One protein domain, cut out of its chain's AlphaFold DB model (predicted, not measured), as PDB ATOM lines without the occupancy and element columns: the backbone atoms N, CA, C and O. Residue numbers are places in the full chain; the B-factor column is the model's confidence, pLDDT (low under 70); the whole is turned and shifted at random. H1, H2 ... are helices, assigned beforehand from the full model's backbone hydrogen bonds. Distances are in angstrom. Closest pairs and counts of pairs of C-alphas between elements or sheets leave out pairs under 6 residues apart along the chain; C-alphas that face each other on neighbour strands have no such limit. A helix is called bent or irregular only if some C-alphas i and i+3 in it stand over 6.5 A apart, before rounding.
ATOM      1  N   ALA A  10      43.713 -19.903  24.428       65.00
ATOM      2  CA  ALA A  10      42.374 -19.768  23.842       65.00
ATOM      3  C   ALA A  10      41.611 -18.527  24.353       65.00
ATOM      4  O   ALA A  10      40.737 -18.011  23.659       65.00
ATOM      5  N   ASP A  11      41.969 -18.049  25.538       70.62
ATOM      6  CA  ASP A  11      41.426 -16.905  26.264       70.62
ATOM      7  C   ASP A  11      42.218 -15.597  26.071       70.62
ATOM      8  O   ASP A  11      41.770 -14.558  26.547       70.62
ATOM      9  N   GLU A  12      43.334 -15.602  25.328       68.31
ATOM     10  CA  GLU A  12      44.168 -14.420  25.056       68.31
ATOM     11  C   GLU A  12      43.878 -13.805  23.664       68.31
ATOM     12  O   GLU A  12      44.488 -14.202  22.666       68.31
ATOM     13  N   PRO A  13      43.011 -12.779  23.508       66.12
ATOM     14  CA  PRO A  13      42.591 -12.318  22.177       66.12
ATOM     15  C   PRO A  13      43.739 -11.691  21.370       66.12
ATOM     16  O   PRO A  13      43.760 -11.759  20.141       66.12
ATOM     17  N   LEU A  14      44.719 -11.101  22.065       64.88
ATOM     18  CA  LEU A  14      45.931 -10.544  21.462       64.88
ATOM     19  C   LEU A  14      46.865 -11.635  20.923       64.88
ATOM     20  O   LEU A  14      47.515 -11.417  19.899       64.88
ATOM     21  N   TRP A  15      46.879 -12.821  21.536       64.12
ATOM     22  CA  TRP A  15      47.589 -13.980  21.000       64.12
ATOM     23  C   TRP A  15      46.952 -14.428  19.674       64.12
ATOM     24  O   TRP A  15      47.658 -14.580  18.679       64.12
ATOM     25  N   TRP A  16      45.617 -14.478  19.582       61.22
ATOM     26  CA  TRP A  16      44.906 -14.775  18.323       61.22
ATOM     27  C   TRP A  16      45.096 -13.721  17.221       61.22
ATOM     28  O   TRP A  16      45.069 -14.059  16.035       61.22
ATOM     29  N   LEU A  17      45.308 -12.458  17.594       61.75
ATOM     30  CA  LEU A  17      45.542 -11.352  16.662       61.75
ATOM     31  C   LEU A  17      47.012 -11.175  16.253       61.75
ATOM     32  O   LEU A  17      47.255 -10.648  15.170       61.75
ATOM     33  N   ASN A  18      47.984 -11.571  17.082       58.75
ATOM     34  CA  ASN A  18      49.404 -11.262  16.851       58.75
ATOM     35  C   ASN A  18      50.373 -12.444  16.998       58.75
ATOM     36  O   ASN A  18      51.308 -12.547  16.208       58.75
ATOM     37  N   GLY A  19      50.157 -13.325  17.979       56.78
ATOM     38  CA  GLY A  19      50.980 -14.525  18.190       56.78
ATOM     39  C   GLY A  19      50.645 -15.661  17.220       56.78
ATOM     40  O   GLY A  19      51.503 -16.455  16.843       56.78
ATOM     41  N   MET A  20      49.395 -15.715  16.759       63.53
ATOM     42  CA  MET A  20      48.905 -16.726  15.834       63.53
ATOM     43  C   MET A  20      49.409 -16.523  14.411       63.53
ATOM     44  O   MET A  20      49.267 -15.463  13.805       63.53
ATOM     45  N   TYR A  21      49.826 -17.630  13.812       68.44
ATOM     46  CA  TYR A  21      50.132 -17.760  12.391       68.44
ATOM     47  C   TYR A  21      49.062 -17.168  11.444       68.44
ATOM     48  O   TYR A  21      49.389 -16.682  10.367       68.44
ATOM     49  N   THR A  22      47.784 -17.144  11.835       75.06
ATOM     50  CA  THR A  22      46.692 -16.575  11.027       75.06
ATOM     51  C   THR A  22      46.580 -15.046  11.071       75.06
ATOM     52  O   THR A  22      45.666 -14.511  10.441       75.06
ATOM     53  N   TRP A  23      47.473 -14.325  11.763       78.44
ATOM     54  CA  TRP A  23      47.420 -12.859  11.899       78.44
ATOM     55  C   TRP A  23      47.284 -12.136  10.548       78.44
ATOM     56  O   TRP A  23      46.517 -11.186  10.431       78.44
ATOM     57  N   PHE A  24      47.945 -12.625   9.490       82.81
ATOM     58  CA  PHE A  24      47.862 -12.038   8.148       82.81
ATOM     59  C   PHE A  24      46.476 -12.212   7.501       82.81
ATOM     60  O   PHE A  24      46.021 -11.319   6.790       82.81
ATOM     61  N   LEU A  25      45.761 -13.311   7.772       85.19
ATOM     62  CA  LEU A  25      44.370 -13.483   7.323       85.19
ATOM     63  C   LEU A  25      43.428 -12.544   8.077       85.19
ATOM     64  O   LEU A  25      42.547 -11.953   7.453       85.19
ATOM     65  N   ALA A  26      43.634 -12.370   9.385       83.56
ATOM     66  CA  ALA A  26      42.906 -11.372  10.165       83.56
ATOM     67  C   ALA A  26      43.183  -9.958   9.628       83.56
ATOM     68  O   ALA A  26      42.254  -9.178   9.435       83.56
ATOM     69  N   ALA A  27      44.438  -9.654   9.286       87.69
ATOM     70  CA  ALA A  27      44.834  -8.383   8.695       87.69
ATOM     71  C   ALA A  27      44.156  -8.149   7.335       87.69
ATOM     72  O   ALA A  27      43.511  -7.120   7.148       87.69
ATOM     73  N   LEU A  28      44.207  -9.126   6.420       90.62
ATOM     74  CA  LEU A  28      43.493  -9.071   5.140       90.62
ATOM     75  C   LEU A  28      41.985  -8.875   5.329       90.62
ATOM     76  O   LEU A  28      41.397  -8.034   4.650       90.62
ATOM     77  N   PHE A  29      41.356  -9.614   6.248       89.94
ATOM     78  CA  PHE A  29      39.937  -9.450   6.569       89.94
ATOM     79  C   PHE A  29      39.636  -8.019   7.033       89.94
ATOM     80  O   PHE A  29      38.753  -7.372   6.471       89.94
ATOM     81  N   CYS A  30      40.421  -7.486   7.974       91.31
ATOM     82  CA  CYS A  30      40.313  -6.100   8.421       91.31
ATOM     83  C   CYS A  30      40.481  -5.108   7.262       91.31
ATOM     84  O   CYS A  30      39.683  -4.181   7.149       91.31
ATOM     85  N   TYR A  31      41.439  -5.303   6.350       94.81
ATOM     86  CA  TYR A  31      41.619  -4.408   5.201       94.81
ATOM     87  C   TYR A  31      40.455  -4.480   4.204       94.81
ATOM     88  O   TYR A  31      40.069  -3.451   3.648       94.81
ATOM     89  N   TYR A  32      39.848  -5.653   3.999       94.56
ATOM     90  CA  TYR A  32      38.629  -5.786   3.194       94.56
ATOM     91  C   TYR A  32      37.418  -5.120   3.859       94.56
ATOM     92  O   TYR A  32      36.652  -4.447   3.168       94.56
ATOM     93  N   VAL A  33      37.258  -5.240   5.181       94.81
ATOM     94  CA  VAL A  33      36.208  -4.537   5.942       94.81
ATOM     95  C   VAL A  33      36.413  -3.023   5.873       94.81
ATOM     96  O   VAL A  33      35.483  -2.299   5.519       94.81
ATOM     97  N   ILE A  34      37.634  -2.538   6.117       94.25
ATOM     98  CA  ILE A  34      37.992  -1.121   5.983       94.25
ATOM     99  C   ILE A  34      37.710  -0.649   4.556       94.25
ATOM    100  O   ILE A  34      37.018   0.346   4.394       94.25
ATOM    101  N   GLY A  35      38.158  -1.372   3.525       94.00
ATOM    102  CA  GLY A  35      37.910  -1.035   2.119       94.00
ATOM    103  C   GLY A  35      36.427  -1.030   1.724       94.00
ATOM    104  O   GLY A  35      36.022  -0.248   0.866       94.00
ATOM    105  N   LEU A  36      35.594  -1.855   2.366       95.00
ATOM    106  CA  LEU A  36      34.140  -1.846   2.183       95.00
ATOM    107  C   LEU A  36      33.493  -0.611   2.830       95.00
ATOM    108  O   LEU A  36      32.619   0.011   2.222       95.00
ATOM    109  N   VAL A  37      33.932  -0.232   4.034       96.75
ATOM    110  CA  VAL A  37      33.477   0.980   4.738       96.75
ATOM    111  C   VAL A  37      33.941   2.241   4.000       96.75
ATOM    112  O   VAL A  37      33.147   3.143   3.742       96.75
ATOM    113  N   THR A  38      35.201   2.276   3.564       95.50
ATOM    114  CA  THR A  38      35.819   3.391   2.834       95.50
ATOM    115  C   THR A  38      35.580   3.341   1.324       95.50
ATOM    116  O   THR A  38      36.176   4.127   0.604       95.50
ATOM    117  N   ARG A  39      34.653   2.514   0.813       94.69
ATOM    118  CA  ARG A  39      34.399   2.307  -0.636       94.69
ATOM    119  C   ARG A  39      34.106   3.562  -1.474       94.69
ATOM    120  O   ARG A  39      34.101   3.485  -2.699       94.69
ATOM    121  N   ARG A  40      33.788   4.693  -0.834       95.88
ATOM    122  CA  ARG A  40      33.577   6.012  -1.472       95.88
ATOM    123  C   ARG A  40      34.863   6.844  -1.585       95.88
ATOM    124  O   ARG A  40      34.875   7.848  -2.287       95.88
ATOM    125  N   ILE A  41      35.915   6.454  -0.875       95.44
ATOM    126  CA  ILE A  41      37.217   7.114  -0.804       95.44
ATOM    127  C   ILE A  41      38.163   6.373  -1.752       95.44
ATOM    128  O   ILE A  41      38.224   5.145  -1.753       95.44
ATOM    129  N   HIS A  42      38.922   7.106  -2.566       95.88
ATOM    130  CA  HIS A  42      39.938   6.496  -3.424       95.88
ATOM    131  C   HIS A  42      41.009   5.794  -2.571       95.88
ATOM    132  O   HIS A  42      41.583   6.422  -1.679       95.88
ATOM    133  N   SER A  43      41.326   4.526  -2.860       94.94
ATOM    134  CA  SER A  43      42.210   3.690  -2.025       94.94
ATOM    135  C   SER A  43      43.585   4.311  -1.748       94.94
ATOM    136  O   SER A  43      44.162   4.062  -0.697       94.94
ATOM    137  N   GLY A  44      44.089   5.175  -2.636       94.38
ATOM    138  CA  GLY A  44      45.335   5.919  -2.407       94.38
ATOM    139  C   GLY A  44      45.286   6.853  -1.188       94.38
ATOM    140  O   GLY A  44      46.280   6.973  -0.480       94.38
ATOM    141  N   TRP A  45      44.126   7.445  -0.878       96.81
ATOM    142  CA  TRP A  45      43.941   8.231   0.348       96.81
ATOM    143  C   TRP A  45      43.915   7.347   1.594       96.81
ATOM    144  O   TRP A  45      44.437   7.747   2.627       96.81
ATOM    145  N   VAL A  46      43.365   6.131   1.499       95.62
ATOM    146  CA  VAL A  46      43.375   5.153   2.601       95.62
ATOM    147  C   VAL A  46      44.800   4.639   2.854       95.62
ATOM    148  O   VAL A  46      45.207   4.491   4.004       95.62
ATOM    149  N   ALA A  47      45.595   4.453   1.795       94.62
ATOM    150  CA  ALA A  47      47.020   4.142   1.903       94.62
ATOM    151  C   ALA A  47      47.795   5.280   2.587       94.62
ATOM    152  O   ALA A  47      48.517   5.027   3.546       94.62
ATOM    153  N   LEU A  48      47.592   6.536   2.163       94.31
ATOM    154  CA  LEU A  48      48.222   7.705   2.789       94.31
ATOM    155  C   LEU A  48      47.798   7.873   4.256       94.31
ATOM    156  O   LEU A  48      48.644   8.097   5.116       94.31
ATOM    157  N   ALA A  49      46.510   7.698   4.562       94.12
ATOM    158  CA  ALA A  49      46.006   7.708   5.933       94.12
ATOM    159  C   ALA A  49      46.630   6.589   6.784       94.12
ATOM    160  O   ALA A  49      46.895   6.809   7.961       94.12
ATOM    161  N   SER A  50      46.931   5.428   6.191       92.44
ATOM    162  CA  SER A  50      47.657   4.346   6.868       92.44
ATOM    163  C   SER A  50      49.108   4.745   7.176       92.44
ATOM    164  O   SER A  50      49.568   4.509   8.288       92.44
ATOM    165  N   VAL A  51      49.811   5.428   6.260       91.06
ATOM    166  CA  VAL A  51      51.164   5.971   6.526       91.06
ATOM    167  C   VAL A  51      51.130   6.982   7.678       91.06
ATOM    168  O   VAL A  51      51.935   6.891   8.602       91.06
ATOM    169  N   VAL A  52      50.175   7.920   7.654       91.38
ATOM    170  CA  VAL A  52      50.013   8.942   8.703       91.38
ATOM    171  C   VAL A  52      49.661   8.307  10.049       91.38
ATOM    172  O   VAL A  52      50.276   8.645  11.056       91.38
ATOM    173  N   ALA A  53      48.719   7.361  10.073       89.94
ATOM    174  CA  ALA A  53      48.331   6.651  11.288       89.94
ATOM    175  C   ALA A  53      49.508   5.867  11.881       89.94
ATOM    176  O   ALA A  53      49.740   5.948  13.082       89.94
ATOM    177  N   TRP A  54      50.286   5.170  11.046       86.81
ATOM    178  CA  TRP A  54      51.474   4.435  11.479       86.81
ATOM    179  C   TRP A  54      52.528   5.378  12.084       86.81
ATOM    180  O   TRP A  54      53.000   5.144  13.191       86.81
ATOM    181  N   MET A  55      52.815   6.503  11.422       85.50
ATOM    182  CA  MET A  55      53.741   7.527  11.929       85.50
ATOM    183  C   MET A  55      53.274   8.214  13.219       85.50
ATOM    184  O   MET A  55      54.106   8.706  13.979       85.50
ATOM    185  N   ALA A  56      51.966   8.258  13.477       87.56
ATOM    186  CA  ALA A  56      51.403   8.844  14.689       87.56
ATOM    187  C   ALA A  56      51.434   7.899  15.904       87.56
ATOM    188  O   ALA A  56      51.358   8.386  17.030       87.56
ATOM    189  N   LEU A  57      51.573   6.577  15.721       84.62
ATOM    190  CA  LEU A  57      51.543   5.597  16.820       84.62
ATOM    191  C   LEU A  57      52.554   5.900  17.954       84.62
ATOM    192  O   LEU A  57      52.123   5.917  19.112       84.62
ATOM    193  N   PRO A  58      53.833   6.246  17.687       82.44
ATOM    194  CA  PRO A  58      54.778   6.617  18.746       82.44
ATOM    195  C   PRO A  58      54.380   7.871  19.527       82.44
ATOM    196  O   PRO A  58      54.629   7.950  20.727       82.44
ATOM    197  N   LEU A  59      53.725   8.838  18.872       85.12
ATOM    198  CA  LEU A  59      53.237  10.065  19.518       85.12
ATOM    199  C   LEU A  59      52.092   9.780  20.504       85.12
ATOM    200  O   LEU A  59      51.820  10.588  21.386       85.12
ATOM    201  N   LEU A  60      51.441   8.621  20.364       83.25
ATOM    202  CA  LEU A  60      50.402   8.103  21.254       83.25
ATOM    203  C   LEU A  60      50.958   7.101  22.287       83.25
ATOM    204  O   LEU A  60      50.187   6.402  22.939       83.25
ATOM    205  N   GLY A  61      52.286   7.000  22.430       78.75
ATOM    206  CA  GLY A  61      52.948   6.084  23.364       78.75
ATOM    207  C   GLY A  61      53.022   4.625  22.899       78.75
ATOM    208  O   GLY A  61      53.476   3.770  23.656       78.75
ATOM    209  N   VAL A  62      52.615   4.317  21.662       74.44
ATOM    210  CA  VAL A  62      52.729   2.968  21.090       74.44
ATOM    211  C   VAL A  62      54.111   2.816  20.457       74.44
ATOM    212  O   VAL A  62      54.362   3.294  19.351       74.44
ATOM    213  N   ALA A  63      55.021   2.156  21.170       68.94
ATOM    214  CA  ALA A  63      56.350   1.849  20.658       68.94
ATOM    215  C   ALA A  63      56.289   0.879  19.464       68.94
ATOM    216  O   ALA A  63      55.499  -0.066  19.452       68.94
ATOM    217  N   HIS A  64      57.187   1.067  18.494       68.75
ATOM    218  CA  HIS A  64      57.463   0.094  17.433       68.75
ATOM    219  C   HIS A  64      58.302  -1.073  17.978       68.75
ATOM    220  O   HIS A  64      59.447  -1.272  17.576       68.75
ATOM    221  N   ASP A  65      57.754  -1.819  18.936       62.53
ATOM    222  CA  ASP A  65      58.388  -3.036  19.432       62.53
ATOM    223  C   ASP A  65      58.380  -4.114  18.335       62.53
ATOM    224  O   ASP A  65      57.415  -4.252  17.587       62.53
ATOM    225  N   MET A  66      59.466  -4.876  18.221       55.31
ATOM    226  CA  MET A  66      59.592  -6.004  17.298       55.31
ATOM    227  C   MET A  66      59.143  -7.332  17.938       55.31
ATOM    228  O   MET A  66      58.846  -8.266  17.188       55.31
ATOM    229  N   VAL A  67      59.079  -7.405  19.275       54.72
ATOM    230  CA  VAL A  67      58.967  -8.640  20.075       54.72
ATOM    231  C   VAL A  67      57.564  -8.862  20.661       54.72
ATOM    232  O   VAL A  67      57.083  -9.993  20.655       54.72
ATOM    233  N   GLY A  68      56.893  -7.814  21.147       57.19
ATOM    234  CA  GLY A  68      55.550  -7.880  21.730       57.19
ATOM    235  C   GLY A  68      54.395  -8.008  20.718       57.19
ATOM    236  O   GLY A  68      54.610  -8.229  19.523       57.19
ATOM    237  N   PRO A  69      53.130  -7.861  21.162       57.69
ATOM    238  CA  PRO A  69      51.984  -7.774  20.263       57.69
ATOM    239  C   PRO A  69      52.043  -6.471  19.454       57.69
ATOM    240  O   PRO A  69      52.000  -5.372  20.000       57.69
ATOM    241  N   ARG A  70      52.110  -6.609  18.131       66.69
ATOM    242  CA  ARG A  70      52.365  -5.549  17.151       66.69
ATOM    243  C   ARG A  70      51.119  -5.105  16.376       66.69
ATOM    244  O   ARG A  70      50.868  -5.631  15.284       66.69
ATOM    245  N   PRO A  71      50.299  -4.168  16.891       67.00
ATOM    246  CA  PRO A  71      49.224  -3.554  16.109       67.00
ATOM    247  C   PRO A  71      49.780  -2.653  14.991       67.00
ATOM    248  O   PRO A  71      49.147  -2.499  13.949       67.00
ATOM    249  N   ASP A  72      50.996  -2.127  15.160       75.06
ATOM    250  CA  ASP A  72      51.728  -1.349  14.159       75.06
ATOM    251  C   ASP A  72      51.918  -2.126  12.843       75.06
ATOM    252  O   ASP A  72      51.758  -1.538  11.775       75.06
ATOM    253  N   LYS A  73      52.152  -3.451  12.888       78.75
ATOM    254  CA  LYS A  73      52.216  -4.311  11.687       78.75
ATOM    255  C   LYS A  73      50.960  -4.186  10.825       78.75
ATOM    256  O   LYS A  73      51.071  -4.129   9.604       78.75
ATOM    257  N   PHE A  74      49.771  -4.139  11.427       84.56
ATOM    258  CA  PHE A  74      48.520  -4.040  10.670       84.56
ATOM    259  C   PHE A  74      48.447  -2.713   9.914       84.56
ATOM    260  O   PHE A  74      48.113  -2.681   8.733       84.56
ATOM    261  N   VAL A  75      48.826  -1.609  10.557       87.75
ATOM    262  CA  VAL A  75      48.821  -0.294   9.905       87.75
ATOM    263  C   VAL A  75      49.947  -0.193   8.859       87.75
ATOM    264  O   VAL A  75      49.724   0.327   7.769       87.75
ATOM    265  N   PHE A  76      51.115  -0.789   9.127       87.06
ATOM    266  CA  PHE A  76      52.243  -0.886   8.194       87.06
ATOM    267  C   PHE A  76      51.863  -1.635   6.909       87.06
ATOM    268  O   PHE A  76      52.079  -1.137   5.804       87.06
ATOM    269  N   TYR A  77      51.258  -2.821   7.031       88.94
ATOM    270  CA  TYR A  77      50.883  -3.629   5.869       88.94
ATOM    271  C   TYR A  77      49.627  -3.115   5.145       88.94
ATOM    272  O   TYR A  77      49.499  -3.336   3.936       88.94
ATOM    273  N   ALA A  78      48.748  -2.368   5.825       92.56
ATOM    274  CA  ALA A  78      47.622  -1.677   5.195       92.56
ATOM    275  C   ALA A  78      48.081  -0.716   4.083       92.56
ATOM    276  O   ALA A  78      47.435  -0.651   3.035       92.56
ATOM    277  N   VAL A  79      49.228  -0.038   4.259       93.38
ATOM    278  CA  VAL A  79      49.828   0.846   3.241       93.38
ATOM    279  C   VAL A  79      49.976   0.115   1.906       93.38
ATOM    280  O   VAL A  79      49.455   0.580   0.894       93.38
ATOM    281  N   PHE A  80      50.616  -1.059   1.893       94.25
ATOM    282  CA  PHE A  80      50.831  -1.829   0.661       94.25
ATOM    283  C   PHE A  80      49.533  -2.398   0.087       94.25
ATOM    284  O   PHE A  80      49.365  -2.416  -1.132       94.25
ATOM    285  N   PHE A  81      48.593  -2.826   0.938       95.19
ATOM    286  CA  PHE A  81      47.296  -3.338   0.489       95.19
ATOM    287  C   PHE A  81      46.488  -2.258  -0.246       95.19
ATOM    288  O   PHE A  81      46.050  -2.463  -1.382       95.19
ATOM    289  N   PHE A  82      46.330  -1.078   0.360       96.62
ATOM    290  CA  PHE A  82      45.561   0.017  -0.229       96.62
ATOM    291  C   PHE A  82      46.300   0.708  -1.383       96.62
ATOM    292  O   PHE A  82      45.655   1.077  -2.369       96.62
ATOM    293  N   ALA A  83      47.634   0.805  -1.338       95.38
ATOM    294  CA  ALA A  83      48.436   1.262  -2.474       95.38
ATOM    295  C   ALA A  83      48.331   0.290  -3.659       95.38
ATOM    296  O   ALA A  83      48.101   0.722  -4.786       95.38
ATOM    297  N   GLY A  84      48.395  -1.024  -3.418       94.75
ATOM    298  CA  GLY A  84      48.165  -2.048  -4.438       94.75
ATOM    299  C   GLY A  84      46.764  -1.956  -5.051       94.75
ATOM    300  O   GLY A  84      46.619  -1.999  -6.273       94.75
ATOM    301  N   ALA A  85      45.733  -1.739  -4.229       94.81
ATOM    302  CA  ALA A  85      44.369  -1.503  -4.702       94.81
ATOM    303  C   ALA A  85      44.241  -0.223  -5.555       94.81
ATOM    304  O   ALA A  85      43.512  -0.233  -6.546       94.81
ATOM    305  N   ALA A  86      44.963   0.849  -5.207       95.62
ATOM    306  CA  ALA A  86      44.996   2.106  -5.959       95.62
ATOM    307  C   ALA A  86      45.785   2.004  -7.279       95.62
ATOM    308  O   ALA A  86      45.398   2.597  -8.282       95.62
ATOM    309  N   LEU A  87      46.880   1.238  -7.291       94.75
ATOM    310  CA  LEU A  87      47.732   1.037  -8.466       94.75
ATOM    311  C   LEU A  87      47.147   0.019  -9.452       94.75
ATOM    312  O   LEU A  87      47.386   0.136 -10.653       94.75
ATOM    313  N   ARG A  88      46.349  -0.953  -8.987       94.06
ATOM    314  CA  ARG A  88      45.772  -2.024  -9.821       94.06
ATOM    315  C   ARG A  88      45.112  -1.525 -11.122       94.06
ATOM    316  O   ARG A  88      45.415  -2.116 -12.156       94.06
ATOM    317  N   PRO A  89      44.263  -0.474 -11.147       93.25
ATOM    318  CA  PRO A  89      43.671   0.021 -12.392       93.25
ATOM    319  C   PRO A  89      44.695   0.621 -13.361       93.25
ATOM    320  O   PRO A  89      44.486   0.564 -14.567       93.25
ATOM    321  N   VAL A  90      45.795   1.190 -12.857       92.62
ATOM    322  CA  VAL A  90      46.881   1.746 -13.682       92.62
ATOM    323  C   VAL A  90      47.722   0.613 -14.266       92.62
ATOM    324  O   VAL A  90      47.919   0.557 -15.476       92.62
ATOM    325  N   LEU A  91      48.129  -0.342 -13.425       92.56
ATOM    326  CA  LEU A  91      48.900  -1.527 -13.818       92.56
ATOM    327  C   LEU A  91      48.128  -2.447 -14.780       92.56
ATOM    328  O   LEU A  91      48.738  -3.174 -15.557       92.56
ATOM    329  N   ALA A  92      46.792  -2.413 -14.761       92.62
ATOM    330  CA  ALA A  92      45.948  -3.165 -15.688       92.62
ATOM    331  C   ALA A  92      45.833  -2.537 -17.093       92.62
ATOM    332  O   ALA A  92      45.429  -3.234 -18.019       92.62
ATOM    333  N   ARG A  93      46.172  -1.249 -17.277       93.50
ATOM    334  CA  ARG A  93      46.080  -0.565 -18.587       93.50
ATOM    335  C   ARG A  93      47.225  -0.908 -19.538       93.50
ATOM    336  O   ARG A  93      47.083  -0.709 -20.739       93.50
ATOM    337  N   GLY A  94      48.358  -1.373 -19.019       93.38
ATOM    338  CA  GLY A  94      49.537  -1.678 -19.820       93.38
ATOM    339  C   GLY A  94      50.799  -1.894 -18.980       93.38
ATOM    340  O   GLY A  94      50.760  -1.768 -17.751       93.38
TER     341      GLY A  94
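This is residues 10 to 94 of the 266 residues of the protein "Acyl_transf_3 domain-containing protein" of Brachybacterium sp. HMSC06H03 (UniProt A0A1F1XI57). Two long helices, H3 and H4, lie side by side as a helical hairpin, and H2 slants steeply across near H4, with the short H1 making a corner at the beginning of H2. The last part of H4 and the residues after it, residues 88 to 94, stick out at one end. The printed part has 85 residues with four named helices, in the order H1, H2, H3, H4, and no named strand; the class is all helix. The whole is only just compact, close to loose, with a radius of gyration of the C-alphas of 14.3 A, and only just elongated, with spans of 46 by 30 by 23 A.

H1 is residues 13 to 19, 9.5 A from first to last C-alpha, and begins with C-alpha 13 at (42.591, -12.318, 22.177). It is neither bent nor irregular, but only just: C-alphas 16 and 19 are 6.1 A apart. H2 is residues 23 to 37, 20.9 A long. H3, residues 43 to 60, is 25.1 A long and begins with C-alpha 43 at (42.210, 3.690, -2.025). It has a kink of 29 degrees near residue 54 and is only just irregular, with C-alphas 55 and 58 7.0 A apart. H4, residues 71 to 91, is 30.0 A long and ends with C-alpha 91 at (48.900, -1.527, -13.818). It is only just irregular, with C-alphas 86 and 89 6.9 A apart.

H1 and H2 touch only at the corner by their link, and only just, with 3 pairs of C-alphas within 8 A; the closest C-alphas are those of Leu 17 and Trp 23, 5.3 A apart. H2 takes part in this with residues 23 to 26 alone. H1 is close to H4 but not clearly touching, with the closest C-alphas, those of Asn 18 and Pro 71, 7.7 A apart. H2 and H4 only just touch, with 3 pairs of C-alphas within 8 A, through residues 27 to 31 of H2 and 74 to 81 of H4 alone. Their closest C-alphas are those of Ala 27 and Phe 74, 6.0 A apart, and they run the same way at a steep tilt of 58 degrees. H2 is close to H3 but not clearly touching, with the closest C-alphas, those of Gly 35 and Ser 43, 7.6 A apart. H3 and H4 touch with 29 pairs of C-alphas within 8 A and run opposite ways at a shallow tilt of 18 degrees. The closest C-alphas of this hairpin are those of Ala 47 and Val 79, 4.5 A apart. H1 and H3 are apart. Every O i to N i+4 pair is within hydrogen-bond range in H1 and H2, against 12 of 14 in H3 and 12 of 17 in H4.

The C-alphas of Asp 11 and Gly 94 are the two farthest apart, at 49.2 A. The printed part has no cut. The links from H1 to H2 and from H2 to H3 are tight, and the link from H3 to H4 is short. Residues 88 to 94, of which 88 to 91 belong to H4, stand free. The mean pLDDT of the printed part is 83.7; it is under 70 at residue 10, residues 12 to 21 and residues 63 to 71 of this model.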